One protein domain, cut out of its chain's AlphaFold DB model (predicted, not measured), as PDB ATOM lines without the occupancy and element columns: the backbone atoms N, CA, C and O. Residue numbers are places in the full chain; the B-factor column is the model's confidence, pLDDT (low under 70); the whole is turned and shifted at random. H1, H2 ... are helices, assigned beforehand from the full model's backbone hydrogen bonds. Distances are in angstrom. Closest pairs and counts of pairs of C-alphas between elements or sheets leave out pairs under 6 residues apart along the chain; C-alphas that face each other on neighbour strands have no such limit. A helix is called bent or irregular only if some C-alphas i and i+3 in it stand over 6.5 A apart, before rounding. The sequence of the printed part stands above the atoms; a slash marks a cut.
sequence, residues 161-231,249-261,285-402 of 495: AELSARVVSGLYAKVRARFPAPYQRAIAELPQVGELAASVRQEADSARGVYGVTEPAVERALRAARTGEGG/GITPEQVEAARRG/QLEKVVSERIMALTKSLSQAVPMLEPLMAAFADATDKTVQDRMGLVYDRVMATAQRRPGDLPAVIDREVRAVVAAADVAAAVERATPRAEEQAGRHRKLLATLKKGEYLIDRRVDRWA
ATOM      1  N   ALA A 161      41.277 -11.698 -58.030       67.19
ATOM      2  CA  ALA A 161      41.601 -12.830 -57.169       67.19
ATOM      3  C   ALA A 161      42.680 -12.474 -56.132       67.19
ATOM      4  O   ALA A 161      42.531 -12.784 -54.949       67.19
ATOM      5  N   GLU A 162      43.741 -11.782 -56.550       70.00
ATOM      6  CA  GLU A 162      44.842 -11.388 -55.672       70.00
ATOM      7  C   GLU A 162      44.402 -10.344 -54.636       70.00
ATOM      8  O   GLU A 162      44.681 -10.490 -53.442       70.00
ATOM      9  N   LEU A 163      43.648  -9.327 -55.068       72.62
ATOM     10  CA  LEU A 163      43.124  -8.288 -54.187       72.62
ATOM     11  C   LEU A 163      42.173  -8.879 -53.141       72.62
ATOM     12  O   LEU A 163      42.330  -8.621 -51.947       72.62
ATOM     13  N   SER A 164      41.212  -9.702 -53.569       68.12
ATOM     14  CA  SER A 164      40.248 -10.325 -52.655       68.12
ATOM     15  C   SER A 164      40.932 -11.253 -51.647       68.12
ATOM     16  O   SER A 164      40.658 -11.151 -50.451       68.12
ATOM     17  N   ALA A 165      41.880 -12.090 -52.078       65.44
ATOM     18  CA  ALA A 165      42.610 -12.992 -51.187       65.44
ATOM     19  C   ALA A 165      43.444 -12.238 -50.135       65.44
ATOM     20  O   ALA A 165      43.419 -12.580 -48.946       65.44
ATOM     21  N   ARG A 166      44.164 -11.183 -50.542       71.38
ATOM     22  CA  ARG A 166      45.001 -10.392 -49.625       71.38
ATOM     23  C   ARG A 166      44.177  -9.528 -48.667       71.38
ATOM     24  O   ARG A 166      44.529  -9.421 -47.493       71.38
ATOM     25  N   VAL A 167      43.053  -8.960 -49.117       72.19
ATOM     26  CA  VAL A 167      42.131  -8.220 -48.234       72.19
ATOM     27  C   VAL A 167      41.496  -9.158 -47.209       72.19
ATOM     28  O   VAL A 167      41.527  -8.856 -46.019       72.19
ATOM     29  N   VAL A 168      40.983 -10.317 -47.637       67.88
ATOM     30  CA  VAL A 168      40.368 -11.315 -46.744       67.88
ATOM     31  C   VAL A 168      41.361 -11.806 -45.692       67.88
ATOM     32  O   VAL A 168      41.047 -11.794 -44.502       67.88
ATOM     33  N   SER A 169      42.576 -12.184 -46.097       66.69
ATOM     34  CA  SER A 169      43.612 -12.642 -45.158       66.69
ATOM     35  C   SER A 169      44.069 -11.538 -44.199       66.69
ATOM     36  O   SER A 169      44.198 -11.787 -42.998       66.69
ATOM     37  N   GLY A 170      44.248 -10.307 -44.690       68.12
ATOM     38  CA  GLY A 170      44.599  -9.154 -43.860       68.12
ATOM     39  C   GLY A 170      43.511  -8.796 -42.844       68.12
ATOM     40  O   GLY A 170      43.809  -8.585 -41.665       68.12
ATOM     41  N   LEU A 171      42.243  -8.780 -43.266       71.75
ATOM     42  CA  LEU A 171      41.098  -8.559 -42.381       71.75
ATOM     43  C   LEU A 171      40.970  -9.678 -41.347       71.75
ATOM     44  O   LEU A 171      40.805  -9.391 -40.163       71.75
ATOM     45  N   TYR A 172      41.115 -10.938 -41.759       73.44
ATOM     46  CA  TYR A 172      41.079 -12.081 -40.850       73.44
ATOM     47  C   TYR A 172      42.169 -11.975 -39.777       73.44
ATOM     48  O   TYR A 172      41.884 -12.128 -38.588       73.44
ATOM     49  N   ALA A 173      43.405 -11.653 -40.171       70.56
ATOM     50  CA  ALA A 173      44.507 -11.454 -39.235       70.56
ATOM     51  C   ALA A 173      44.223 -10.303 -38.257       70.56
ATOM     52  O   ALA A 173      44.429 -10.455 -37.051       70.56
ATOM     53  N   LYS A 174      43.687  -9.179 -38.756       81.38
ATOM     54  CA  LYS A 174      43.314  -8.015 -37.937       81.38
ATOM     55  C   LYS A 174      42.220  -8.355 -36.921       81.38
ATOM     56  O   LYS A 174      42.352  -8.013 -35.746       81.38
ATOM     57  N   VAL A 175      41.171  -9.055 -37.353       78.25
ATOM     58  CA  VAL A 175      40.065  -9.515 -36.500       78.25
ATOM     59  C   VAL A 175      40.587 -10.493 -35.444       78.25
ATOM     60  O   VAL A 175      40.390 -10.266 -34.250       78.25
ATOM     61  N   ARG A 176      41.329 -11.532 -35.851       75.44
ATOM     62  CA  ARG A 176      41.902 -12.541 -34.944       75.44
ATOM     63  C   ARG A 176      42.802 -11.917 -33.877       75.44
ATOM     64  O   ARG A 176      42.696 -12.293 -32.713       75.44
ATOM     65  N   ALA A 177      43.656 -10.967 -34.257       80.06
ATOM     66  CA  ALA A 177      44.570 -10.293 -33.334       80.06
ATOM     67  C   ALA A 177      43.842  -9.451 -32.273       80.06
ATOM     68  O   ALA A 177      44.394  -9.214 -31.197       80.06
ATOM     69  N   ARG A 178      42.611  -9.006 -32.556       88.81
ATOM     70  CA  ARG A 178      41.817  -8.165 -31.653       88.81
ATOM     71  C   ARG A 178      41.035  -8.963 -30.606       88.81
ATOM     72  O   ARG A 178      40.668  -8.394 -29.583       88.81
ATOM     73  N   PHE A 179      40.800 -10.257 -30.830       85.69
ATOM     74  CA  PHE A 179      40.151 -11.118 -29.838       85.69
ATOM     75  C   PHE A 179      41.012 -11.300 -28.574       85.69
ATOM     76  O   PHE A 179      42.239 -11.243 -28.659       85.69
ATOM     77  N   PRO A 180      40.417 -11.605 -27.405       89.94
ATOM     78  CA  PRO A 180      41.173 -11.844 -26.178       89.94
ATOM     79  C   PRO A 180      42.180 -12.997 -26.301       89.94
ATOM     80  O   PRO A 180      41.887 -14.049 -26.882       89.94
ATOM     81  N   ALA A 181      43.346 -12.855 -25.661       87.06
ATOM     82  CA  ALA A 181      44.394 -13.883 -25.644       87.06
ATOM     83  C   ALA A 181      43.905 -15.283 -25.201       87.06
ATOM     84  O   ALA A 181      44.371 -16.277 -25.767       87.06
ATOM     85  N   PRO A 182      42.958 -15.416 -24.244       85.62
ATOM     86  CA  PRO A 182      42.356 -16.702 -23.910       85.62
ATOM     87  C   PRO A 182      41.757 -17.461 -25.090       85.62
ATOM     88  O   PRO A 182      41.966 -18.668 -25.189       85.62
ATOM     89  N   TYR A 183      41.045 -16.760 -25.969       81.62
ATOM     90  CA  TYR A 183      40.387 -17.341 -27.133       81.62
ATOM     91  C   TYR A 183      41.390 -17.654 -28.247       81.62
ATOM     92  O   TYR A 183      41.348 -18.738 -28.823       81.62
ATOM     93  N   GLN A 184      42.369 -16.770 -28.474       76.69
ATOM     94  CA  GLN A 184      43.434 -17.011 -29.453       76.69
ATOM     95  C   GLN A 184      44.234 -18.288 -29.154       76.69
ATOM     96  O   GLN A 184      44.509 -19.069 -30.064       76.69
ATOM     97  N   ARG A 185      44.584 -18.516 -27.877       79.38
ATOM     98  CA  ARG A 185      45.259 -19.751 -27.438       79.38
ATOM     99  C   ARG A 185      44.382 -20.974 -27.663       79.38
ATOM    100  O   ARG A 185      44.849 -21.971 -28.187       79.38
ATOM    101  N   ALA A 186      43.105 -20.862 -27.317       72.69
ATOM    102  CA  ALA A 186      42.168 -21.964 -27.426       72.69
ATOM    103  C   ALA A 186      41.946 -22.380 -28.903       72.69
ATOM    104  O   ALA A 186      41.864 -23.564 -29.195       72.69
ATOM    105  N   ILE A 187      41.960 -21.436 -29.857       70.31
ATOM    106  CA  ILE A 187      41.984 -21.758 -31.299       70.31
ATOM    107  C   ILE A 187      43.283 -22.481 -31.693       70.31
ATOM    108  O   ILE A 187      43.241 -23.426 -32.474       70.31
ATOM    109  N   ALA A 188      44.438 -22.052 -31.178       69.44
ATOM    110  CA  ALA A 188      45.721 -22.686 -31.492       69.44
ATOM    111  C   ALA A 188      45.841 -24.118 -30.930       69.44
ATOM    112  O   ALA A 188      46.559 -24.938 -31.492       69.44
ATOM    113  N   GLU A 189      45.127 -24.419 -29.844       72.19
ATOM    114  CA  GLU A 189      45.104 -25.729 -29.183       72.19
ATOM    115  C   GLU A 189      44.060 -26.698 -29.777       72.19
ATOM    116  O   GLU A 189      44.046 -27.870 -29.403       72.19
ATOM    117  N   LEU A 190      43.226 -26.263 -30.736       68.56
ATOM    118  CA  LEU A 190      42.214 -27.105 -31.395       68.56
ATOM    119  C   LEU A 190      42.752 -28.452 -31.921       68.56
ATOM    120  O   LEU A 190      42.116 -29.466 -31.633       68.56
ATOM    121  N   PRO A 191      43.909 -28.518 -32.616       67.12
ATOM    122  CA  PRO A 191      44.446 -29.788 -33.114       67.12
ATOM    123  C   PRO A 191      44.753 -30.801 -32.001       67.12
ATOM    124  O   PRO A 191      44.582 -32.001 -32.193       67.12
ATOM    125  N   GLN A 192      45.127 -30.327 -30.804       71.69
ATOM    126  CA  GLN A 192      45.477 -31.192 -29.670       71.69
ATOM    127  C   GLN A 192      44.262 -31.946 -29.113       71.69
ATOM    128  O   GLN A 192      44.419 -32.977 -28.459       71.69
ATOM    129  N   VAL A 193      43.043 -31.441 -29.340       72.69
ATOM    130  CA  VAL A 193      41.817 -32.084 -28.847       72.69
ATOM    131  C   VAL A 193      41.594 -33.432 -29.526       72.69
ATOM    132  O   VAL A 193      41.238 -34.376 -28.828       72.69
ATOM    133  N   GLY A 194      41.822 -33.534 -30.840       72.94
ATOM    134  CA  GLY A 194      41.633 -34.783 -31.588       72.94
ATOM    135  C   GLY A 194      42.602 -35.877 -31.133       72.94
ATOM    136  O   GLY A 194      42.183 -36.986 -30.803       72.94
ATOM    137  N   GLU A 195      43.887 -35.539 -31.000       74.56
ATOM    138  CA  GLU A 195      44.936 -36.466 -30.543       74.56
ATOM    139  C   GLU A 195      44.685 -36.972 -29.108       74.56
ATOM    140  O   GLU A 195      44.739 -38.174 -28.827       74.56
ATOM    141  N   LEU A 196      44.343 -36.060 -28.190       79.94
ATOM    142  CA  LEU A 196      44.022 -36.412 -26.805       79.94
ATOM    143  C   LEU A 196      42.699 -37.182 -26.696       79.94
ATOM    144  O   LEU A 196      42.566 -38.073 -25.863       79.94
ATOM    145  N   ALA A 197      41.702 -36.868 -27.525       83.31
ATOM    146  CA  ALA A 197      40.439 -37.599 -27.532       83.31
ATOM    147  C   ALA A 197      40.601 -39.028 -28.071       83.31
ATOM    148  O   ALA A 197      39.935 -39.934 -27.571       83.31
ATOM    149  N   ALA A 198      41.473 -39.244 -29.060       82.94
ATOM    150  CA  ALA A 198      41.759 -40.571 -29.601       82.94
ATOM    151  C   ALA A 198      42.441 -41.480 -28.563       82.94
ATOM    152  O   ALA A 198      41.961 -42.588 -28.323       82.94
ATOM    153  N   SER A 199      43.489 -40.985 -27.894       85.19
ATOM    154  CA  SER A 199      44.196 -41.728 -26.834       85.19
ATOM    155  C   SER A 199      43.284 -42.054 -25.648       85.19
ATOM    156  O   SER A 199      43.160 -43.212 -25.255       85.19
ATOM    157  N   VAL A 200      42.547 -41.065 -25.133       88.69
ATOM    158  CA  VAL A 200      41.616 -41.274 -24.010       88.69
ATOM    159  C   VAL A 200      40.459 -42.208 -24.387       88.69
ATOM    160  O   VAL A 200      39.963 -42.939 -23.532       88.69
ATOM    161  N   ARG A 201      40.014 -42.217 -25.652       89.75
ATOM    162  CA  ARG A 201      38.995 -43.169 -26.124       89.75
ATOM    163  C   ARG A 201      39.510 -44.602 -26.084       89.75
ATOM    164  O   ARG A 201      38.788 -45.463 -25.597       89.75
ATOM    165  N   GLN A 202      40.725 -44.840 -26.572       88.38
ATOM    166  CA  GLN A 202      41.331 -46.170 -26.556       88.38
ATOM    167  C   GLN A 202      41.402 -46.728 -25.127       88.38
ATOM    168  O   GLN A 202      40.999 -47.867 -24.893       88.38
ATOM    169  N   GLU A 203      41.822 -45.901 -24.168       87.06
ATOM    170  CA  GLU A 203      41.897 -46.298 -22.759       87.06
ATOM    171  C   GLU A 203      40.509 -46.525 -22.139       87.06
ATOM    172  O   GLU A 203      40.272 -47.509 -21.439       87.06
ATOM    173  N   ALA A 204      39.537 -45.660 -22.450       88.19
ATOM    174  CA  ALA A 204      38.163 -45.820 -21.977       88.19
ATOM    175  C   ALA A 204      37.502 -47.104 -22.517       88.19
ATOM    176  O   ALA A 204      36.788 -47.786 -21.777       88.19
ATOM    177  N   ASP A 205      37.746 -47.444 -23.785       90.00
ATOM    178  CA  ASP A 205      37.226 -48.658 -24.416       90.00
ATOM    179  C   ASP A 205      37.897 -49.918 -23.839       90.00
ATOM    180  O   ASP A 205      37.206 -50.903 -23.563       90.00
ATOM    181  N   SER A 206      39.205 -49.864 -23.555       88.88
ATOM    182  CA  SER A 206      39.941 -50.915 -22.835       88.88
ATOM    183  C   SER A 206      39.360 -51.154 -21.436       88.88
ATOM    184  O   SER A 206      38.958 -52.273 -21.098       88.88
ATOM    185  N   ALA A 207      39.202 -50.091 -20.640       86.12
ATOM    186  CA  ALA A 207      38.660 -50.189 -19.289       86.12
ATOM    187  C   ALA A 207      37.207 -50.695 -19.264       86.12
ATOM    188  O   ALA A 207      36.816 -51.448 -18.363       86.12
ATOM    189  N   ARG A 208      36.400 -50.328 -20.269       90.25
ATOM    190  CA  ARG A 208      35.042 -50.857 -20.444       90.25
ATOM    191  C   ARG A 208      35.059 -52.343 -20.801       90.25
ATOM    192  O   ARG A 208      34.281 -53.092 -20.218       90.25
ATOM    193  N   GLY A 209      35.908 -52.760 -21.738       88.69
ATOM    194  CA  GLY A 209      35.987 -54.148 -22.198       88.69
ATOM    195  C   GLY A 209      36.491 -55.113 -21.126       88.69
ATOM    196  O   GLY A 209      35.926 -56.191 -20.963       88.69
ATOM    197  N   VAL A 210      37.516 -54.713 -20.368       89.06
ATOM    198  CA  VAL A 210      38.167 -55.575 -19.368       89.06
ATOM    199  C   VAL A 210      37.461 -55.522 -18.010       89.06
ATOM    200  O   VAL A 210      37.224 -56.561 -17.400       89.06
ATOM    201  N   TYR A 211      37.100 -54.325 -17.531       84.75
ATOM    202  CA  TYR A 211      36.600 -54.130 -16.162       84.75
ATOM    203  C   TYR A 211      35.104 -53.786 -16.088       84.75
ATOM    204  O   TYR A 211      34.541 -53.711 -14.996       84.75
ATOM    205  N   GLY A 212      34.433 -53.537 -17.220       85.94
ATOM    206  CA  GLY A 212      33.032 -53.092 -17.239       85.94
ATOM    207  C   GLY A 212      32.822 -51.705 -16.614       85.94
ATOM    208  O   GLY A 212      31.712 -51.361 -16.205       85.94
ATOM    209  N   VAL A 213      33.888 -50.909 -16.494       86.94
ATOM    210  CA  VAL A 213      33.876 -49.600 -15.835       86.94
ATOM    211  C   VAL A 213      33.656 -48.494 -16.864       86.94
ATOM    212  O   VAL A 213      34.098 -48.568 -18.004       86.94
ATOM    213  N   THR A 214      32.942 -47.436 -16.482       87.75
ATOM    214  CA  THR A 214      32.775 -46.242 -17.320       87.75
ATOM    215  C   THR A 214      32.865 -44.991 -16.451       87.75
ATOM    216  O   THR A 214      32.264 -44.941 -15.374       87.75
ATOM    217  N   GLU A 215      33.605 -43.979 -16.916       90.25
ATOM    218  CA  GLU A 215      33.765 -42.690 -16.235       90.25
ATOM    219  C   GLU A 215      32.918 -41.595 -16.928       90.25
ATOM    220  O   GLU A 215      33.246 -41.156 -18.036       90.25
ATOM    221  N   PRO A 216      31.821 -41.111 -16.305       86.06
ATOM    222  CA  PRO A 216      30.866 -40.203 -16.952       86.06
ATOM    223  C   PRO A 216      31.442 -38.841 -17.360       86.06
ATOM    224  O   PRO A 216      30.894 -38.175 -18.242       86.06
ATOM    225  N   ALA A 217      32.495 -38.366 -16.687       83.31
ATOM    226  CA  ALA A 217      33.167 -37.118 -17.049       83.31
ATOM    227  C   ALA A 217      33.956 -37.260 -18.361       83.31
ATOM    228  O   ALA A 217      33.859 -36.391 -19.229       83.31
ATOM    229  N   VAL A 218      34.657 -38.384 -18.531       85.38
ATOM    230  CA  VAL A 218      35.438 -38.702 -19.733       85.38
ATOM    231  C   VAL A 218      34.519 -38.966 -20.924       85.38
ATOM    232  O   VAL A 218      34.711 -38.392 -21.988       85.38
ATOM    233  N   GLU A 219      33.434 -39.714 -20.728       86.06
ATOM    234  CA  GLU A 219      32.445 -39.978 -21.783       86.06
ATOM    235  C   GLU A 219      31.765 -38.715 -22.323       86.06
ATOM    236  O   GLU A 219      31.472 -38.605 -23.517       86.06
ATOM    237  N   ARG A 220      31.495 -37.740 -21.448       84.00
ATOM    238  CA  ARG A 220      30.961 -36.436 -21.870       84.00
ATOM    239  C   ARG A 220      31.995 -35.637 -22.661       84.00
ATOM    240  O   ARG A 220      31.626 -35.022 -23.658       84.00
ATOM    241  N   ALA A 221      33.265 -35.676 -22.255       80.94
ATOM    242  CA  ALA A 221      34.357 -35.027 -22.975       80.94
ATOM    243  C   ALA A 221      34.586 -35.655 -24.364       80.94
ATOM    244  O   ALA A 221      34.655 -34.935 -25.356       80.94
ATOM    245  N   LEU A 222      34.602 -36.987 -24.463       84.25
ATOM    246  CA  LEU A 222      34.759 -37.708 -25.732       84.25
ATOM    247  C   LEU A 222      33.596 -37.457 -26.703       84.25
ATOM    248  O   LEU A 222      33.820 -37.322 -27.905       84.25
ATOM    249  N   ARG A 223      32.357 -37.357 -26.198       82.81
ATOM    250  CA  ARG A 223      31.192 -36.973 -27.015       82.81
ATOM    251  C   ARG A 223      31.285 -35.536 -27.521       82.81
ATOM    252  O   ARG A 223      31.017 -35.306 -28.694       82.81
ATOM    253  N   ALA A 224      31.701 -34.600 -26.667       77.69
ATOM    254  CA  ALA A 224      31.895 -33.205 -27.054       77.69
ATOM    255  C   ALA A 224      33.026 -33.023 -28.087       77.69
ATOM    256  O   ALA A 224      32.917 -32.164 -28.959       77.69
ATOM    257  N   ALA A 225      34.080 -33.848 -28.027       72.94
ATOM    258  CA  ALA A 225      35.152 -33.853 -29.024       72.94
ATOM    259  C   ALA A 225      34.665 -34.350 -30.401       72.94
ATOM    260  O   ALA A 225      34.943 -33.706 -31.406       72.94
ATOM    261  N   ARG A 226      33.845 -35.416 -30.452       69.75
ATOM    262  CA  ARG A 226      33.278 -35.952 -31.714       69.75
ATOM    263  C   ARG A 226      32.426 -34.938 -32.476       69.75
ATOM    264  O   ARG A 226      32.472 -34.896 -33.698       69.75
ATOM    265  N   THR A 227      31.645 -34.122 -31.770       62.69
ATOM    266  CA  THR A 227      30.799 -33.094 -32.398       62.69
ATOM    267  C   THR A 227      31.589 -31.952 -33.049       62.69
ATOM    268  O   THR A 227      30.992 -31.188 -33.794       62.69
ATOM    269  N   GLY A 228      32.897 -31.831 -32.784       53.28
ATOM    270  CA  GLY A 228      33.781 -30.849 -33.426       53.28
ATOM    271  C   GLY A 228      34.677 -31.406 -34.542       53.28
ATOM    272  O   GLY A 228      35.422 -30.637 -35.135       53.28
ATOM    273  N   GLU A 229      34.639 -32.718 -34.816       46.72
ATOM    274  CA  GLU A 229      35.459 -33.378 -35.858       46.72
ATOM    275  C   GLU A 229      34.708 -33.569 -37.192       46.72
ATOM    276  O   GLU A 229      35.292 -33.977 -38.195       46.72
ATOM    277  N   GLY A 230      33.404 -33.281 -37.233       40.22
ATOM    278  CA  GLY A 230      32.562 -33.509 -38.405       40.22
ATOM    279  C   GLY A 230      32.469 -32.292 -39.321       40.22
ATOM    280  O   GLY A 230      31.537 -31.505 -39.180       40.22
ATOM    281  N   GLY A 231      33.369 -32.160 -40.298       37.12
ATOM    282  CA  GLY A 231      33.123 -31.229 -41.405       37.12
ATOM    283  C   GLY A 231      34.317 -30.869 -42.279       37.12
ATOM    284  O   GLY A 231      34.686 -29.703 -42.347       37.12
ATOM    285  N   GLY A 249      41.049   3.765 -74.516       59.16
ATOM    286  CA  GLY A 249      42.436   4.216 -74.362       59.16
ATOM    287  C   GLY A 249      43.473   3.112 -74.125       59.16
ATOM    288  O   GLY A 249      44.664   3.431 -74.071       59.16
ATOM    289  N   ILE A 250      43.065   1.850 -73.964       65.31
ATOM    290  CA  ILE A 250      43.980   0.726 -73.705       65.31
ATOM    291  C   ILE A 250      44.566   0.202 -75.015       65.31
ATOM    292  O   ILE A 250      43.836  -0.032 -75.978       65.31
ATOM    293  N   THR A 251      45.877  -0.041 -75.042       69.50
ATOM    294  CA  THR A 251      46.549  -0.657 -76.199       69.50
ATOM    295  C   THR A 251      46.851  -2.149 -75.975       69.50
ATOM    296  O   THR A 251      47.025  -2.582 -74.830       69.50
ATOM    297  N   PRO A 252      46.964  -2.961 -77.044       64.62
ATOM    298  CA  PRO A 252      47.365  -4.369 -76.948       64.62
ATOM    299  C   PRO A 252      48.704  -4.586 -76.221       64.62
ATOM    300  O   PRO A 252      48.828  -5.496 -75.400       64.62
ATOM    301  N   GLU A 253      49.691  -3.714 -76.449       71.69
ATOM    302  CA  GLU A 253      50.992  -3.782 -75.766       71.69
ATOM    303  C   GLU A 253      50.881  -3.603 -74.250       71.69
ATOM    304  O   GLU A 253      51.608  -4.255 -73.500       71.69
ATOM    305  N   GLN A 254      49.964  -2.749 -73.785       71.12
ATOM    306  CA  GLN A 254      49.730  -2.532 -72.356       71.12
ATOM    307  C   GLN A 254      49.138  -3.776 -71.694       71.12
ATOM    308  O   GLN A 254      49.536  -4.123 -70.582       71.12
ATOM    309  N   VAL A 255      48.239  -4.485 -72.385       63.22
ATOM    310  CA  VAL A 255      47.668  -5.751 -71.900       63.22
ATOM    311  C   VAL A 255      48.743  -6.838 -71.824       63.22
ATOM    312  O   VAL A 255      48.875  -7.496 -70.794       63.22
ATOM    313  N   GLU A 256      49.575  -6.982 -72.856       67.19
ATOM    314  CA  GLU A 256      50.678  -7.954 -72.861       67.19
ATOM    315  C   GLU A 256      51.782  -7.614 -71.844       67.19
ATOM    316  O   GLU A 256      52.396  -8.499 -71.241       67.19
ATOM    317  N   ALA A 257      52.046  -6.328 -71.602       69.25
ATOM    318  CA  ALA A 257      52.964  -5.891 -70.554       69.25
ATOM    319  C   ALA A 257      52.397  -6.166 -69.149       69.25
ATOM    320  O   ALA A 257      53.134  -6.644 -68.286       69.25
ATOM    321  N   ALA A 258      51.096  -5.944 -68.932       54.72
ATOM    322  CA  ALA A 258      50.399  -6.316 -67.699       54.72
ATOM    323  C   ALA A 258      50.430  -7.827 -67.459       54.72
ATOM    324  O   ALA A 258      50.743  -8.275 -66.355       54.72
ATOM    325  N   ARG A 259      50.196  -8.620 -68.508       64.00
ATOM    326  CA  ARG A 259      50.251 -10.083 -68.458       64.00
ATOM    327  C   ARG A 259      51.634 -10.589 -68.057       64.00
ATOM    328  O   ARG A 259      51.739 -11.437 -67.176       64.00
ATOM    329  N   ARG A 260      52.696 -10.030 -68.650       68.94
ATOM    330  CA  ARG A 260      54.090 -10.358 -68.303       68.94
ATOM    331  C   ARG A 260      54.479  -9.884 -66.902       68.94
ATOM    332  O   ARG A 260      55.146 -10.630 -66.193       68.94
ATOM    333  N   GLY A 261      54.034  -8.699 -66.483       58.81
ATOM    334  CA  GLY A 261      54.249  -8.196 -65.121       58.81
ATOM    335  C   GLY A 261      53.585  -9.073 -64.055       58.81
ATOM    336  O   GLY A 261      54.166  -9.306 -63.003       58.81
ATOM    337  N   GLN A 285      28.755  -9.252 -58.979       38.50
ATOM    338  CA  GLN A 285      29.566  -8.264 -58.219       38.50
ATOM    339  C   GLN A 285      30.559  -8.763 -57.149       38.50
ATOM    340  O   GLN A 285      30.163  -9.382 -56.172       38.50
ATOM    341  N   LEU A 286      31.838  -8.373 -57.265       42.00
ATOM    342  CA  LEU A 286      32.927  -8.576 -56.287       42.00
ATOM    343  C   LEU A 286      32.475  -8.440 -54.814       42.00
ATOM    344  O   LEU A 286      32.835  -9.248 -53.962       42.00
ATOM    345  N   GLU A 287      31.625  -7.453 -54.534       44.91
ATOM    346  CA  GLU A 287      31.019  -7.161 -53.226       44.91
ATOM    347  C   GLU A 287      30.138  -8.308 -52.700       44.91
ATOM    348  O   GLU A 287      30.199  -8.687 -51.525       44.91
ATOM    349  N   LYS A 288      29.354  -8.909 -53.598       47.16
ATOM    350  CA  LYS A 288      28.506 -10.071 -53.349       47.16
ATOM    351  C   LYS A 288      29.334 -11.353 -53.289       47.16
ATOM    352  O   LYS A 288      29.091 -12.149 -52.398       47.16
ATOM    353  N   VAL A 289      30.362 -11.520 -54.126       50.88
ATOM    354  CA  VAL A 289      31.263 -12.693 -54.074       50.88
ATOM    355  C   VAL A 289      32.022 -12.756 -52.752       50.88
ATOM    356  O   VAL A 289      32.128 -13.828 -52.163       50.88
ATOM    357  N   VAL A 290      32.530 -11.623 -52.257       49.91
ATOM    358  CA  VAL A 290      33.202 -11.566 -50.953       49.91
ATOM    359  C   VAL A 290      32.203 -11.870 -49.838       49.91
ATOM    360  O   VAL A 290      32.467 -12.738 -49.016       49.91
ATOM    361  N   SER A 291      31.023 -11.254 -49.844       53.47
ATOM    362  CA  SER A 291      30.017 -11.475 -48.794       53.47
ATOM    363  C   SER A 291      29.435 -12.888 -48.804       53.47
ATOM    364  O   SER A 291      29.305 -13.501 -47.750       53.47
ATOM    365  N   GLU A 292      29.140 -13.449 -49.976       56.16
ATOM    366  CA  GLU A 292      28.644 -14.819 -50.128       56.16
ATOM    367  C   GLU A 292      29.728 -15.845 -49.796       56.16
ATOM    368  O   GLU A 292      29.432 -16.797 -49.076       56.16
ATOM    369  N   ARG A 293      30.990 -15.637 -50.215       50.25
ATOM    370  CA  ARG A 293      32.119 -16.476 -49.770       50.25
ATOM    371  C   ARG A 293      32.241 -16.449 -48.260       50.25
ATOM    372  O   ARG A 293      32.359 -17.502 -47.645       50.25
ATOM    373  N   ILE A 294      32.191 -15.263 -47.661       55.59
ATOM    374  CA  ILE A 294      32.327 -15.119 -46.217       55.59
ATOM    375  C   ILE A 294      31.149 -15.781 -45.514       55.59
ATOM    376  O   ILE A 294      31.386 -16.588 -44.629       55.59
ATOM    377  N   MET A 295      29.902 -15.555 -45.925       58.41
ATOM    378  CA  MET A 295      28.730 -16.158 -45.277       58.41
ATOM    379  C   MET A 295      28.643 -17.680 -45.478       58.41
ATOM    380  O   MET A 295      28.304 -18.398 -44.533       58.41
ATOM    381  N   ALA A 296      28.979 -18.194 -46.665       54.62
ATOM    382  CA  ALA A 296      28.979 -19.630 -46.958       54.62
ATOM    383  C   ALA A 296      30.088 -20.375 -46.194       54.62
ATOM    384  O   ALA A 296      29.838 -21.434 -45.608       54.62
ATOM    385  N   LEU A 297      31.292 -19.793 -46.124       54.44
ATOM    386  CA  LEU A 297      32.387 -20.307 -45.297       54.44
ATOM    387  C   LEU A 297      32.057 -20.185 -43.807       54.44
ATOM    388  O   LEU A 297      32.261 -21.130 -43.058       54.44
ATOM    389  N   THR A 298      31.477 -19.064 -43.377       57.66
ATOM    390  CA  THR A 298      31.116 -18.820 -41.972       57.66
ATOM    391  C   THR A 298      30.147 -19.874 -41.462       57.66
ATOM    392  O   THR A 298      30.362 -20.408 -40.379       57.66
ATOM    393  N   LYS A 299      29.103 -20.208 -42.233       58.50
ATOM    394  CA  LYS A 299      28.092 -21.191 -41.820       58.50
ATOM    395  C   LYS A 299      28.646 -22.614 -41.768       58.50
ATOM    396  O   LYS A 299      28.340 -23.345 -40.835       58.50
ATOM    397  N   SER A 300      29.445 -23.011 -42.754       54.09
ATOM    398  CA  SER A 300      30.019 -24.362 -42.809       54.09
ATOM    399  C   SER A 300      31.117 -24.560 -41.760       54.09
ATOM    400  O   SER A 300      31.095 -25.551 -41.035       54.09
ATOM    401  N   LEU A 301      32.020 -23.587 -41.605       54.19
ATOM    402  CA  LEU A 301      33.086 -23.630 -40.602       54.19
ATOM    403  C   LEU A 301      32.543 -23.527 -39.175       54.19
ATOM    404  O   LEU A 301      33.063 -24.207 -38.296       54.19
ATOM    405  N   SER A 302      31.500 -22.726 -38.929       57.91
ATOM    406  CA  SER A 302      30.872 -22.657 -37.601       57.91
ATOM    407  C   SER A 302      30.091 -23.924 -37.256       57.91
ATOM    408  O   SER A 302      30.049 -24.310 -36.091       57.91
ATOM    409  N   GLN A 303      29.512 -24.601 -38.252       59.09
ATOM    410  CA  GLN A 303      28.865 -25.900 -38.063       59.09
ATOM    411  C   GLN A 303      29.882 -27.016 -37.800       59.09
ATOM    412  O   GLN A 303      29.645 -27.843 -36.924       59.09
ATOM    413  N   ALA A 304      31.006 -27.020 -38.522       56.19
ATOM    414  CA  ALA A 304      32.064 -28.015 -38.361       56.19
ATOM    415  C   ALA A 304      32.846 -27.824 -37.053       56.19
ATOM    416  O   ALA A 304      33.121 -28.780 -36.333       56.19
ATOM    417  N   VAL A 305      33.184 -26.574 -36.721       63.97
ATOM    418  CA  VAL A 305      33.948 -26.210 -35.526       63.97
ATOM    419  C   VAL A 305      33.245 -25.037 -34.834       63.97
ATOM    420  O   VAL A 305      33.576 -23.875 -35.089       63.97
ATOM    421  N   PRO A 306      32.320 -25.307 -33.889       67.19
ATOM    422  CA  PRO A 306      31.565 -24.269 -33.174       67.19
ATOM    423  C   PRO A 306      32.451 -23.206 -32.518       67.19
ATOM    424  O   PRO A 306      32.061 -22.052 -32.381       67.19
ATOM    425  N   MET A 307      33.680 -23.582 -32.161       68.19
ATOM    426  CA  MET A 307      34.680 -22.696 -31.575       68.19
ATOM    427  C   MET A 307      35.118 -21.535 -32.485       68.19
ATOM    428  O   MET A 307      35.633 -20.533 -31.992       68.19
ATOM    429  N   LEU A 308      34.943 -21.657 -33.803       68.56
ATOM    430  CA  LEU A 308      35.264 -20.611 -34.778       68.56
ATOM    431  C   LEU A 308      34.091 -19.656 -35.033       68.56
ATOM    432  O   LEU A 308      34.287 -18.615 -35.657       68.56
ATOM    433  N   GLU A 309      32.892 -19.964 -34.536       77.94
ATOM    434  CA  GLU A 309      31.684 -19.164 -34.760       77.94
ATOM    435  C   GLU A 309      31.857 -17.680 -34.373       77.94
ATOM    436  O   GLU A 309      31.552 -16.831 -35.212       77.94
ATOM    437  N   PRO A 310      32.397 -17.308 -33.192       78.50
ATOM    438  CA  PRO A 310      32.553 -15.902 -32.814       78.50
ATOM    439  C   PRO A 310      33.529 -15.157 -33.727       78.50
ATOM    440  O   PRO A 310      33.295 -13.998 -34.069       78.50
ATOM    441  N   LEU A 311      34.603 -15.831 -34.148       72.38
ATOM    442  CA  LEU A 311      35.585 -15.284 -35.079       72.38
ATOM    443  C   LEU A 311      34.959 -15.022 -36.449       72.38
ATOM    444  O   LEU A 311      35.158 -13.951 -37.015       72.38
ATOM    445  N   MET A 312      34.193 -15.982 -36.970       71.31
ATOM    446  CA  MET A 312      33.545 -15.860 -38.275       71.31
ATOM    447  C   MET A 312      32.392 -14.852 -38.257       71.31
ATOM    448  O   MET A 312      32.249 -14.088 -39.204       71.31
ATOM    449  N   ALA A 313      31.631 -14.768 -37.164       78.62
ATOM    450  CA  ALA A 313      30.598 -13.749 -36.988       78.62
ATOM    451  C   ALA A 313      31.198 -12.335 -36.946       78.62
ATOM    452  O   ALA A 313      30.729 -11.454 -37.659       78.62
ATOM    453  N   ALA A 314      32.275 -12.120 -36.180       76.50
ATOM    454  CA  ALA A 314      32.970 -10.831 -36.162       76.50
ATOM    455  C   ALA A 314      33.596 -10.486 -37.519       76.50
ATOM    456  O   ALA A 314      33.642  -9.323 -37.900       76.50
ATOM    457  N   PHE A 315      34.082 -11.490 -38.249       72.94
ATOM    458  CA  PHE A 315      34.649 -11.305 -39.579       72.94
ATOM    459  C   PHE A 315      33.585 -10.939 -40.625       72.94
ATOM    460  O   PHE A 315      33.796 -10.011 -41.406       72.94
ATOM    461  N   ALA A 316      32.431 -11.610 -40.604       74.50
ATOM    462  CA  ALA A 316      31.288 -11.270 -41.445       74.50
ATOM    463  C   ALA A 316      30.767  -9.859 -41.133       74.50
ATOM    464  O   ALA A 316      30.621  -9.053 -42.045       74.50
ATOM    465  N   ASP A 317      30.599  -9.528 -39.851       76.19
ATOM    466  CA  ASP A 317      30.147  -8.205 -39.406       76.19
ATOM    467  C   ASP A 317      31.151  -7.086 -39.721       76.19
ATOM    468  O   ASP A 317      30.752  -5.950 -39.960       76.19
ATOM    469  N   ALA A 318      32.453  -7.383 -39.707       73.62
ATOM    470  CA  ALA A 318      33.495  -6.426 -40.077       73.62
ATOM    471  C   ALA A 318      33.613  -6.226 -41.594       73.62
ATOM    472  O   ALA A 318      34.184  -5.229 -42.045       73.62
ATOM    473  N   THR A 319      33.085  -7.160 -42.388       70.81
ATOM    474  CA  THR A 319      33.006  -7.026 -43.843       70.81
ATOM    475  C   THR A 319      31.747  -6.244 -44.205       70.81
ATOM    476  O   THR A 319      30.808  -6.751 -44.811       70.81
ATOM    477  N   ASP A 320      31.725  -4.989 -43.769       71.12
ATOM    478  CA  ASP A 320      30.627  -4.060 -44.001       71.12
ATOM    479  C   ASP A 320      30.681  -3.470 -45.424       71.12
ATOM    480  O   ASP A 320      31.699  -3.536 -46.126       71.12
ATOM    481  N   LYS A 321      29.588  -2.826 -45.839       65.19
ATOM    482  CA  LYS A 321      29.454  -2.086 -47.097       65.19
ATOM    483  C   LYS A 321      30.605  -1.097 -47.323       65.19
ATOM    484  O   LYS A 321      31.053  -0.899 -48.443       65.19
ATOM    485  N   THR A 322      31.169  -0.547 -46.250       67.25
ATOM    486  CA  THR A 322      32.348   0.329 -46.312       67.25
ATOM    487  C   THR A 322      33.613  -0.352 -46.853       67.25
ATOM    488  O   THR A 322      34.420   0.306 -47.512       67.25
ATOM    489  N   VAL A 323      33.813  -1.651 -46.606       74.44
ATOM    490  CA  VAL A 323      34.912  -2.432 -47.201       74.44
ATOM    491  C   VAL A 323      34.605  -2.731 -48.668       74.44
ATOM    492  O   VAL A 323      35.495  -2.597 -49.505       74.44
ATOM    493  N   GLN A 324      33.350  -3.061 -48.982       72.69
ATOM    494  CA  GLN A 324      32.876  -3.339 -50.343       72.69
ATOM    495  C   GLN A 324      33.050  -2.126 -51.272       72.69
ATOM    496  O   GLN A 324      33.785  -2.214 -52.256       72.69
ATOM    497  N   ASP A 325      32.508  -0.967 -50.884       72.19
ATOM    498  CA  ASP A 325      32.593   0.285 -51.649       72.19
ATOM    499  C   ASP A 325      34.063   0.692 -51.895       72.19
ATOM    500  O   ASP A 325      34.439   1.214 -52.949       72.19
ATOM    501  N   ARG A 326      34.944   0.426 -50.920       78.69
ATOM    502  CA  ARG A 326      36.383   0.712 -51.035       78.69
ATOM    503  C   ARG A 326      37.116  -0.276 -51.931       78.69
ATOM    504  O   ARG A 326      38.059   0.138 -52.603       78.69
ATOM    505  N   MET A 327      36.711  -1.544 -51.950       75.62
ATOM    506  CA  MET A 327      37.296  -2.543 -52.844       75.62
ATOM    507  C   MET A 327      37.043  -2.197 -54.311       75.62
ATOM    508  O   MET A 327      37.974  -2.328 -55.099       75.62
ATOM    509  N   GLY A 328      35.859  -1.675 -54.659       73.62
ATOM    510  CA  GLY A 328      35.582  -1.172 -56.011       73.62
ATOM    511  C   GLY A 328      36.552  -0.060 -56.430       73.62
ATOM    512  O   GLY A 328      37.240  -0.170 -57.441       73.62
ATOM    513  N   LEU A 329      36.717   0.964 -55.584       78.88
ATOM    514  CA  LEU A 329      37.642   2.076 -55.855       78.88
ATOM    515  C   LEU A 329      39.113   1.641 -55.932       78.88
ATOM    516  O   LEU A 329      39.901   2.223 -56.677       78.88
ATOM    517  N   VAL A 330      39.512   0.659 -55.123       83.94
ATOM    518  CA  VAL A 330      40.870   0.106 -55.160       83.94
ATOM    519  C   VAL A 330      41.090  -0.711 -56.420       83.94
ATOM    520  O   VAL A 330      42.128  -0.549 -57.056       83.94
ATOM    521  N   TYR A 331      40.123  -1.543 -56.802       78.94
ATOM    522  CA  TYR A 331      40.178  -2.323 -58.029       78.94
ATOM    523  C   TYR A 331      40.414  -1.419 -59.243       78.94
ATOM    524  O   TYR A 331      41.369  -1.645 -59.985       78.94
ATOM    525  N   ASP A 332      39.659  -0.324 -59.373       75.94
ATOM    526  CA  ASP A 332      39.829   0.632 -60.473       75.94
ATOM    527  C   ASP A 332      41.242   1.243 -60.503       75.94
ATOM    528  O   ASP A 332      41.869   1.352 -61.562       75.94
ATOM    529  N   ARG A 333      41.797   1.600 -59.334       79.06
ATOM    530  CA  ARG A 333      43.164   2.147 -59.223       79.06
ATOM    531  C   ARG A 333      44.244   1.118 -59.552       79.06
ATOM    532  O   ARG A 333      45.239   1.456 -60.202       79.06
ATOM    533  N   VAL A 334      44.071  -0.123 -59.105       80.19
ATOM    534  CA  VAL A 334      45.008  -1.221 -59.366       80.19
ATOM    535  C   VAL A 334      44.971  -1.596 -60.846       80.19
ATOM    536  O   VAL A 334      46.029  -1.709 -61.457       80.19
ATOM    537  N   MET A 335      43.789  -1.674 -61.458       76.44
ATOM    538  CA  MET A 335      43.634  -1.930 -62.893       76.44
ATOM    539  C   MET A 335      44.232  -0.813 -63.752       76.44
ATOM    540  O   MET A 335      44.961  -1.093 -64.704       76.44
ATOM    541  N   ALA A 336      44.026   0.453 -63.375       76.38
ATOM    542  CA  ALA A 336      44.678   1.578 -64.043       76.38
ATOM    543  C   ALA A 336      46.213   1.507 -63.935       76.38
ATOM    544  O   ALA A 336      46.928   1.895 -64.862       76.38
ATOM    545  N   THR A 337      46.737   0.996 -62.817       79.06
ATOM    546  CA  THR A 337      48.180   0.791 -62.624       79.06
ATOM    547  C   THR A 337      48.690  -0.389 -63.445       79.06
ATOM    548  O   THR A 337      49.713  -0.247 -64.108       79.06
ATOM    549  N   ALA A 338      47.966  -1.512 -63.473       74.19
ATOM    550  CA  ALA A 338      48.315  -2.687 -64.266       74.19
ATOM    551  C   ALA A 338      48.498  -2.328 -65.749       74.19
ATOM    552  O   ALA A 338      49.439  -2.792 -66.382       74.19
ATOM    553  N   GLN A 339      47.655  -1.434 -66.271       72.38
ATOM    554  CA  GLN A 339      47.727  -0.959 -67.656       72.38
ATOM    555  C   GLN A 339      48.860   0.046 -67.900       72.38
ATOM    556  O   GLN A 339      49.508   0.010 -68.942       72.38
ATOM    557  N   ARG A 340      49.095   0.977 -66.965       75.25
ATOM    558  CA  ARG A 340      50.042   2.092 -67.171       75.25
ATOM    559  C   ARG A 340      51.476   1.759 -66.766       75.25
ATOM    560  O   ARG A 340      52.409   2.285 -67.369       75.25
ATOM    561  N   ARG A 341      51.657   0.975 -65.701       78.75
ATOM    562  CA  ARG A 341      52.945   0.662 -65.058       78.75
ATOM    563  C   ARG A 341      52.907  -0.741 -64.437       78.75
ATOM    564  O   ARG A 341      52.831  -0.876 -63.216       78.75
ATOM    565  N   PRO A 342      52.983  -1.801 -65.257       74.06
ATOM    566  CA  PRO A 342      52.814  -3.172 -64.781       74.06
ATOM    567  C   PRO A 342      53.920  -3.635 -63.822       74.06
ATOM    568  O   PRO A 342      53.663  -4.472 -62.965       74.06
ATOM    569  N   GLY A 343      55.127  -3.063 -63.911       73.62
ATOM    570  CA  GLY A 343      56.226  -3.372 -62.986       73.62
ATOM    571  C   GLY A 343      55.973  -2.934 -61.537       73.62
ATOM    572  O   GLY A 343      56.500  -3.550 -60.617       73.62
ATOM    573  N   ASP A 344      55.123  -1.925 -61.321       81.06
ATOM    574  CA  ASP A 344      54.799  -1.403 -59.984       81.06
ATOM    575  C   ASP A 344      53.581  -2.106 -59.357       81.06
ATOM    576  O   ASP A 344      53.203  -1.822 -58.216       81.06
ATOM    577  N   LEU A 345      52.937  -3.010 -60.101       78.75
ATOM    578  CA  LEU A 345      51.647  -3.590 -59.744       78.75
ATOM    579  C   LEU A 345      51.650  -4.308 -58.379       78.75
ATOM    580  O   LEU A 345      50.762  -4.003 -57.581       78.75
ATOM    581  N   PRO A 346      52.636  -5.163 -58.032       77.12
ATOM    582  CA  PRO A 346      52.652  -5.831 -56.727       77.12
ATOM    583  C   PRO A 346      52.733  -4.842 -55.558       77.12
ATOM    584  O   PRO A 346      51.999  -4.961 -54.577       77.12
ATOM    585  N   ALA A 347      53.569  -3.807 -55.690       83.62
ATOM    586  CA  ALA A 347      53.736  -2.786 -54.660       83.62
ATOM    587  C   ALA A 347      52.464  -1.946 -54.473       83.62
ATOM    588  O   ALA A 347      52.119  -1.573 -53.347       83.62
ATOM    589  N   VAL A 348      51.749  -1.661 -55.566       86.88
ATOM    590  CA  VAL A 348      50.468  -0.949 -55.508       86.88
ATOM    591  C   VAL A 348      49.383  -1.823 -54.889       86.88
ATOM    592  O   VAL A 348      48.702  -1.339 -53.988       86.88
ATOM    593  N   ILE A 349      49.270  -3.100 -55.273       84.38
ATOM    594  CA  ILE A 349      48.347  -4.050 -54.629       84.38
ATOM    595  C   ILE A 349      48.599  -4.073 -53.117       84.38
ATOM    596  O   ILE A 349      47.680  -3.822 -52.340       84.38
ATOM    597  N   ASP A 350      49.844  -4.260 -52.677       84.25
ATOM    598  CA  ASP A 350      50.176  -4.309 -51.248       84.25
ATOM    599  C   ASP A 350      49.873  -3.015 -50.500       84.25
ATOM    600  O   ASP A 350      49.501  -3.038 -49.321       84.25
ATOM    601  N   ARG A 351      50.076  -1.865 -51.144       88.94
ATOM    602  CA  ARG A 351      49.768  -0.565 -50.546       88.94
ATOM    603  C   ARG A 351      48.263  -0.384 -50.387       88.94
ATOM    604  O   ARG A 351      47.814   0.004 -49.309       88.94
ATOM    605  N   GLU A 352      47.492  -0.660 -51.435       88.44
ATOM    606  CA  GLU A 352      46.043  -0.467 -51.414       88.44
ATOM    607  C   GLU A 352      45.354  -1.484 -50.492       88.44
ATOM    608  O   GLU A 352      44.497  -1.095 -49.701       88.44
ATOM    609  N   VAL A 353      45.782  -2.754 -50.490       85.56
ATOM    610  CA  VAL A 353      45.291  -3.771 -49.543       85.56
ATOM    611  C   VAL A 353      45.522  -3.315 -48.106       85.56
ATOM    612  O   VAL A 353      44.594  -3.327 -47.298       85.56
ATOM    613  N   ARG A 354      46.746  -2.874 -47.774       86.88
ATOM    614  CA  ARG A 354      47.057  -2.380 -46.425       86.88
ATOM    615  C   ARG A 354      46.181  -1.193 -46.043       86.88
ATOM    616  O   ARG A 354      45.718  -1.144 -44.909       86.88
ATOM    617  N   ALA A 355      45.917  -0.277 -46.973       87.62
ATOM    618  CA  ALA A 355      45.036   0.860 -46.733       87.62
ATOM    619  C   ALA A 355      43.587   0.422 -46.449       87.62
ATOM    620  O   ALA A 355      42.993   0.891 -45.477       87.62
ATOM    621  N   VAL A 356      43.038  -0.513 -47.234       85.62
ATOM    622  CA  VAL A 356      41.680  -1.055 -47.026       85.62
ATOM    623  C   VAL A 356      41.578  -1.758 -45.676       85.62
ATOM    624  O   VAL A 356      40.699  -1.432 -44.879       85.62
ATOM    625  N   VAL A 357      42.510  -2.669 -45.381       85.19
ATOM    626  CA  VAL A 357      42.532  -3.430 -44.123       85.19
ATOM    627  C   VAL A 357      42.717  -2.502 -42.923       85.19
ATOM    628  O   VAL A 357      42.041  -2.666 -41.906       85.19
ATOM    629  N   ALA A 358      43.601  -1.504 -43.010       85.88
ATOM    630  CA  ALA A 358      43.822  -0.541 -41.933       85.88
ATOM    631  C   ALA A 358      42.564   0.286 -41.644       85.88
ATOM    632  O   ALA A 358      42.212   0.470 -40.478       85.88
ATOM    633  N   ALA A 359      41.865   0.714 -42.693       85.19
ATOM    634  CA  ALA A 359      40.717   1.596 -42.587       85.19
ATOM    635  C   ALA A 359      39.384   0.874 -42.300       85.19
ATOM    636  O   ALA A 359      38.384   1.553 -42.065       85.19
ATOM    637  N   ALA A 360      39.346  -0.463 -42.336       83.12
ATOM    638  CA  ALA A 360      38.196  -1.256 -41.906       83.12
ATOM    639  C   ALA A 360      38.068  -1.247 -40.373       83.12
ATOM    640  O   ALA A 360      39.012  -1.632 -39.670       83.12
ATOM    641  N   ASP A 361      36.920  -0.823 -39.845       82.69
ATOM    642  CA  ASP A 361      36.668  -0.862 -38.406       82.69
ATOM    643  C   ASP A 361      36.195  -2.257 -37.980       82.69
ATOM    644  O   ASP A 361      35.083  -2.685 -38.270       82.69
ATOM    645  N   VAL A 362      37.076  -2.974 -37.286       85.38
ATOM    646  CA  VAL A 362      36.802  -4.313 -36.748       85.38
ATOM    647  C   VAL A 362      36.428  -4.273 -35.264       85.38
ATOM    648  O   VAL A 362      36.051  -5.302 -34.708       85.38
ATOM    649  N   ALA A 363      36.570  -3.123 -34.591       85.69
ATOM    650  CA  ALA A 363      36.502  -3.048 -33.133       85.69
ATOM    651  C   ALA A 363      35.099  -3.388 -32.623       85.69
ATOM    652  O   ALA A 363      34.945  -4.321 -31.838       85.69
ATOM    653  N   ALA A 364      34.076  -2.719 -33.155       84.75
ATOM    654  CA  ALA A 364      32.687  -2.938 -32.757       84.75
ATOM    655  C   ALA A 364      32.184  -4.363 -33.064       84.75
ATOM    656  O   ALA A 364      31.366  -4.913 -32.325       84.75
ATOM    657  N   ALA A 365      32.657  -4.982 -34.150       84.12
ATOM    658  CA  ALA A 365      32.305  -6.360 -34.498       84.12
ATOM    659  C   ALA A 365      32.944  -7.371 -33.528       84.12
ATOM    660  O   ALA A 365      32.270  -8.272 -33.025       84.12
ATOM    661  N   VAL A 366      34.228  -7.188 -33.202       86.56
ATOM    662  CA  VAL A 366      34.950  -8.050 -32.255       86.56
ATOM    663  C   VAL A 366      34.409  -7.892 -30.835       86.56
ATOM    664  O   VAL A 366      34.206  -8.894 -30.150       86.56
ATOM    665  N   GLU A 367      34.111  -6.671 -30.391       87.94
ATOM    666  CA  GLU A 367      33.536  -6.414 -29.064       87.94
ATOM    667  C   GLU A 367      32.194  -7.134 -28.876       87.94
ATOM    668  O   GLU A 367      31.993  -7.801 -27.862       87.94
ATOM    669  N   ARG A 368      31.315  -7.115 -29.887       86.44
ATOM    670  CA  ARG A 368      30.037  -7.852 -29.854       86.44
ATOM    671  C   ARG A 368      30.217  -9.372 -29.799       86.44
ATOM    672  O   ARG A 368      29.421 -10.059 -29.160       86.44
ATOM    673  N   ALA A 369      31.251  -9.911 -30.445       85.69
ATOM    674  CA  ALA A 369      31.537 -11.349 -30.460       85.69
ATOM    675  C   ALA A 369      32.337 -11.842 -29.237       85.69
ATOM    676  O   ALA A 369      32.341 -13.040 -28.941       85.69
ATOM    677  N   THR A 370      32.998 -10.934 -28.513       88.69
ATOM    678  CA  THR A 370      33.922 -11.255 -27.414       88.69
ATOM    679  C   THR A 370      33.294 -12.098 -26.294       88.69
ATOM    680  O   THR A 370      33.892 -13.117 -25.946       88.69
ATOM    681  N   PRO A 371      32.084 -11.799 -25.775       88.62
ATOM    682  CA  PRO A 371      31.486 -12.598 -24.701       88.62
ATOM    683  C   PRO A 371      31.298 -14.074 -25.081       88.62
ATOM    684  O   PRO A 371      31.594 -14.975 -24.296       88.62
ATOM    685  N   ARG A 372      30.867 -14.336 -26.325       85.69
ATOM    686  CA  ARG A 372      30.702 -15.702 -26.849       85.69
ATOM    687  C   ARG A 372      32.053 -16.393 -27.033       85.69
ATOM    688  O   ARG A 372      32.188 -17.570 -26.709       85.69
ATOM    689  N   ALA A 373      33.057 -15.661 -27.514       83.06
ATOM    690  CA  ALA A 373      34.419 -16.165 -27.670       83.06
ATOM    691  C   ALA A 373      35.032 -16.599 -26.329       83.06
ATOM    692  O   ALA A 373      35.629 -17.672 -26.233       83.06
ATOM    693  N   GLU A 374      34.848 -15.810 -25.269       88.31
ATOM    694  CA  GLU A 374      35.330 -16.149 -23.928       88.31
ATOM    695  C   GLU A 374      34.611 -17.360 -23.336       88.31
ATOM    696  O   GLU A 374      35.257 -18.247 -22.767       88.31
ATOM    697  N   GLU A 375      33.293 -17.452 -23.518       85.31
ATOM    698  CA  GLU A 375      32.521 -18.612 -23.084       85.31
ATOM    699  C   GLU A 375      33.006 -19.896 -23.776       85.31
ATOM    700  O   GLU A 375      33.266 -20.910 -23.116       85.31
ATOM    701  N   GLN A 376      33.192 -19.850 -25.098       82.69
ATOM    702  CA  GLN A 376      33.702 -20.982 -25.870       82.69
ATOM    703  C   GLN A 376      35.138 -21.349 -25.485       82.69
ATOM    704  O   GLN A 376      35.435 -22.531 -25.301       82.69
ATOM    705  N   ALA A 377      36.017 -20.364 -25.270       84.75
ATOM    706  CA  ALA A 377      37.368 -20.602 -24.764       84.75
ATOM    707  C   ALA A 377      37.343 -21.268 -23.377       84.75
ATOM    708  O   ALA A 377      38.112 -22.194 -23.110       84.75
ATOM    709  N   GLY A 378      36.436 -20.842 -22.494       84.50
ATOM    710  CA  GLY A 378      36.230 -21.446 -21.179       84.50
ATOM    711  C   GLY A 378      35.764 -22.901 -21.263       84.50
ATOM    712  O   GLY A 378      36.287 -23.759 -20.547       84.50
ATOM    713  N   ARG A 379      34.822 -23.204 -22.165       85.81
ATOM    714  CA  ARG A 379      34.362 -24.577 -22.442       85.81
ATOM    715  C   ARG A 379      35.495 -25.444 -22.996       85.81
ATOM    716  O   ARG A 379      35.716 -26.540 -22.483       85.81
ATOM    717  N   HIS A 380      36.254 -24.933 -23.965       82.81
ATOM    718  CA  HIS A 380      37.392 -25.632 -24.561       82.81
ATOM    719  C   HIS A 380      38.486 -25.947 -23.533       82.81
ATOM    720  O   HIS A 380      38.956 -27.078 -23.448       82.81
ATOM    721  N   ARG A 381      38.832 -24.991 -22.664       87.81
ATOM    722  CA  ARG A 381      39.793 -25.223 -21.572       87.81
ATOM    723  C   ARG A 381      39.341 -26.318 -20.614       87.81
ATOM    724  O   ARG A 381      40.151 -27.149 -20.215       87.81
ATOM    725  N   LYS A 382      38.056 -26.337 -20.241       87.56
ATOM    726  CA  LYS A 382      37.487 -27.402 -19.395       87.56
ATOM    727  C   LYS A 382      37.547 -28.760 -20.096       87.56
ATOM    728  O   LYS A 382      37.883 -29.751 -19.449       87.56
ATOM    729  N   LEU A 383      37.261 -28.799 -21.399       85.56
ATOM    730  CA  LEU A 383      37.363 -30.006 -22.217       85.56
ATOM    731  C   LEU A 383      38.800 -30.538 -22.237       85.56
ATOM    732  O   LEU A 383      39.024 -31.668 -21.811       85.56
ATOM    733  N   LEU A 384      39.772 -29.710 -22.626       86.62
ATOM    734  CA  LEU A 384      41.189 -30.081 -22.638       86.62
ATOM    735  C   LEU A 384      41.685 -30.518 -21.260       86.62
ATOM    736  O   LEU A 384      42.385 -31.518 -21.152       86.62
ATOM    737  N   ALA A 385      41.308 -29.813 -20.190       89.44
ATOM    738  CA  ALA A 385      41.683 -30.201 -18.833       89.44
ATOM    739  C   ALA A 385      41.086 -31.558 -18.421       89.44
ATOM    740  O   ALA A 385      41.710 -32.281 -17.648       89.44
ATOM    741  N   THR A 386      39.896 -31.904 -18.923       88.56
ATOM    742  CA  THR A 386      39.260 -33.205 -18.669       88.56
ATOM    743  C   THR A 386      39.927 -34.309 -19.484       88.56
ATOM    744  O   THR A 386      40.209 -35.361 -18.925       88.56
ATOM    745  N   LEU A 387      40.242 -34.060 -20.760       87.62
ATOM    746  CA  LEU A 387      40.956 -35.013 -21.618       87.62
ATOM    747  C   LEU A 387      42.377 -35.280 -21.106       87.62
ATOM    748  O   LEU A 387      42.750 -36.432 -20.938       87.62
ATOM    749  N   LYS A 388      43.133 -34.240 -20.725       90.75
ATOM    750  CA  LYS A 388      44.475 -34.389 -20.125       90.75
ATOM    751  C   LYS A 388      44.475 -35.181 -18.814       90.75
ATOM    752  O   LYS A 388      45.491 -35.749 -18.446       90.75
ATOM    753  N   LYS A 389      43.354 -35.189 -18.087       91.62
ATOM    754  CA  LYS A 389      43.170 -35.984 -16.862       91.62
ATOM    755  C   LYS A 389      42.450 -37.310 -17.121       91.62
ATOM    756  O   LYS A 389      42.187 -38.025 -16.161       91.62
ATOM    757  N   GLY A 390      42.080 -37.601 -18.368       86.88
ATOM    758  CA  GLY A 390      41.179 -38.693 -18.722       86.88
ATOM    759  C   GLY A 390      41.718 -40.046 -18.286       86.88
ATOM    760  O   GLY A 390      41.031 -40.745 -17.550       86.88
ATOM    761  N   GLU A 391      42.964 -40.339 -18.652       87.06
ATOM    762  CA  GLU A 391      43.694 -41.558 -18.280       87.06
ATOM    763  C   GLU A 391      43.714 -41.755 -16.755       87.06
ATOM    764  O   GLU A 391      43.109 -42.689 -16.241       87.06
ATOM    765  N   TYR A 392      44.215 -40.768 -16.005       90.88
ATOM    766  CA  TYR A 392      44.215 -40.807 -14.536       90.88
ATOM    767  C   TYR A 392      42.819 -41.023 -13.915       90.88
ATOM    768  O   TYR A 392      42.675 -41.691 -12.888       90.88
ATOM    769  N   LEU A 393      41.770 -40.418 -14.484       89.38
ATOM    770  CA  LEU A 393      40.403 -40.590 -13.984       89.38
ATOM    771  C   LEU A 393      39.869 -42.002 -14.249       89.38
ATOM    772  O   LEU A 393      39.152 -42.528 -13.390       89.38
ATOM    773  N   ILE A 394      40.218 -42.593 -15.396       88.12
ATOM    774  CA  ILE A 394      39.895 -43.977 -15.753       88.12
ATOM    775  C   ILE A 394      40.622 -44.929 -14.802       88.12
ATOM    776  O   ILE A 394      39.950 -45.703 -14.119       88.12
ATOM    777  N   ASP A 395      41.939 -44.793 -14.646       88.69
ATOM    778  CA  ASP A 395      42.758 -45.640 -13.768       88.69
ATOM    779  C   ASP A 395      42.241 -45.621 -12.334       88.69
ATOM    780  O   ASP A 395      41.899 -46.647 -11.748       88.69
ATOM    781  N   ARG A 396      42.018 -44.420 -11.790       91.31
ATOM    782  CA  ARG A 396      41.469 -44.256 -10.440       91.31
ATOM    783  C   ARG A 396      40.084 -44.892 -10.288       91.31
ATOM    784  O   ARG A 396      39.633 -45.164  -9.168       91.31
ATOM    785  N   ARG A 397      39.315 -45.031 -11.369       89.62
ATOM    786  CA  ARG A 397      38.010 -45.700 -11.349       89.62
ATOM    787  C   ARG A 397      38.174 -47.220 -11.423       89.62
ATOM    788  O   ARG A 397      37.476 -47.903 -10.673       89.62
ATOM    789  N   VAL A 398      39.097 -47.715 -12.246       90.00
ATOM    790  CA  VAL A 398      39.484 -49.131 -12.325       90.00
ATOM    791  C   VAL A 398      40.008 -49.619 -10.973       90.00
ATOM    792  O   VAL A 398      39.477 -50.594 -10.449       90.00
ATOM    793  N   ASP A 399      40.913 -48.882 -10.327       89.81
ATOM    794  CA  ASP A 399      41.443 -49.213  -8.995       89.81
ATOM    795  C   ASP A 399      40.337 -49.334  -7.941       89.81
ATOM    796  O   ASP A 399      40.300 -50.268  -7.136       89.81
ATOM    797  N   ARG A 400      39.387 -48.390  -7.953       90.56
ATOM    798  CA  ARG A 400      38.234 -48.412  -7.041       90.56
ATOM    799  C   ARG A 400      37.327 -49.609  -7.302       90.56
ATOM    800  O   ARG A 400      36.800 -50.177  -6.347       90.56
ATOM    801  N   TRP A 401      37.131 -49.981  -8.564       92.50
ATOM    802  CA  TRP A 401      36.372 -51.172  -8.929       92.50
ATOM    803  C   TRP A 401      37.095 -52.448  -8.484       92.50
ATOM    804  O   TRP A 401      36.477 -53.285  -7.829       92.50
ATOM    805  N   ALA A 402      38.402 -52.558  -8.734       85.62
ATOM    806  CA  ALA A 402      39.214 -53.705  -8.336       85.62
ATOM    807  C   ALA A 402      39.212 -53.889  -6.809       85.62
ATOM    808  O   ALA A 402      38.936 -54.981  -6.310       85.62
TER     809      ALA A 402
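This is residues 161 to 231, 249 to 261 and 285 to 402 of the 495 residues of an uncharacterized protein of Nonomuraea solani (UniProt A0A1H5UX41). The model is a long, loose rod of helices: H10, the longest helix, runs from the middle of the rod toward one end, where H3, H4 and H11 lie, and H8, H9 and H5 make the other end. In the middle, H7 packs side by side on H10, H6 packs on H7, and H2 crosses H10; the hairpin of H8 and H9 makes the other end, with H5 across its tip and H1 reaching from H9 to H7. The printed part has 202 residues, with eleven named helices, H1 to H11 along the chain, and no named strand; its class is all helix. It is loose, with a radius of gyration of the C-alphas of 24.2 A, and spans 88 by 35 by 24 A.

H10, residues 363 to 388, is 34.9 A long, from C-alpha 363 at (36.502, -3.048, -33.133) to C-alpha 388 at (44.475, -34.389, -20.125), with a kink of 45 degrees near residue 371. H11 follows as residues 390 to 402, and its last C-alpha is at (39.214, -53.705, -8.336). H3, residues 190 to 211, is 31.5 A long, and H4 is residues 216 to 226. H2 is residues 181 to 188. H1, residues 161 to 178, is 25.9 A long and begins at (41.601, -12.830, -57.169). H6, residues 286 to 304, is 26.5 A long, and H7 is residues 306 to 318. H8, residues 321 to 340, is 29.1 A long, and H9, residues 342 to 359, is 25.7 A long. H5 is residues 252 to 261. H7, H9 and H10 are irregular: C-alphas 307 and 310 are 7.2 A apart, 343 and 346 are 7.6 A apart, and 368 and 371 are 7.2 A apart.

H10 is the hub and touches five helices. With residues 365 to 377 alone it touches H7, at a shallow tilt of 12 degrees, opposite ways; the closest C-alphas, of Ala 314 and Ala 365, are 4.8 A apart. With residues 373 to 381 alone it touches H2, at a steep tilt of 61 degrees, where the closest C-alphas, of Tyr 183 and Ala 377, are 5.0 A apart. H3, H4 and H11 are an up-and-down bundle, each running against the one before it. H3 and H11 touch at a shallow tilt of 11 degrees, with the closest C-alphas, of Val 200 and Gly 390, 5.9 A apart. With residues 383 to 387 alone H10 touches H4, and the closest C-alphas, of Ala 221 and Leu 383, are 5.9 A apart. H6 and H7 are a hairpin at a shallow tilt of 17 degrees, closest at the C-alphas of Ser 302 and Glu 309, 4.6 A apart. H1 touches residues 349 to 357 of H9 alone, closest at the C-alphas of Leu 171 and Val 357, 5.6 A apart. H8 and H9 are a hairpin at a shallow tilt of 14 degrees, closest at the C-alphas of Ala 338 and Leu 345, 5.7 A apart. H5 touches residues 342 to 345 of H9 alone, with the C-alphas of Ala 258 and Pro 342 closest at 4.9 A. H5 and H11 are apart. Every O i to N i+4 pair is within hydrogen-bond range in H1, H2, H4, H5, H6, H8 and H11, against 16 of 18 in H3, 7 of 9 in H7, 12 of 14 in H9 and 20 of 22 in H10.

The two C-alphas farthest apart, of Gly 249 and Ala 402, are 87.9 A apart. Residues 232 to 248 are not printed, with 49.3 A between C-alphas 231 and 249; residues 262 to 284 are not printed, with 25.6 A between C-alphas 261 and 285. Of the links that are printed whole, none is long. The mean pLDDT of the printed part is 76.2, and 52 residues are under 70, among them residues 285 to 308; the mean of H6 is 53.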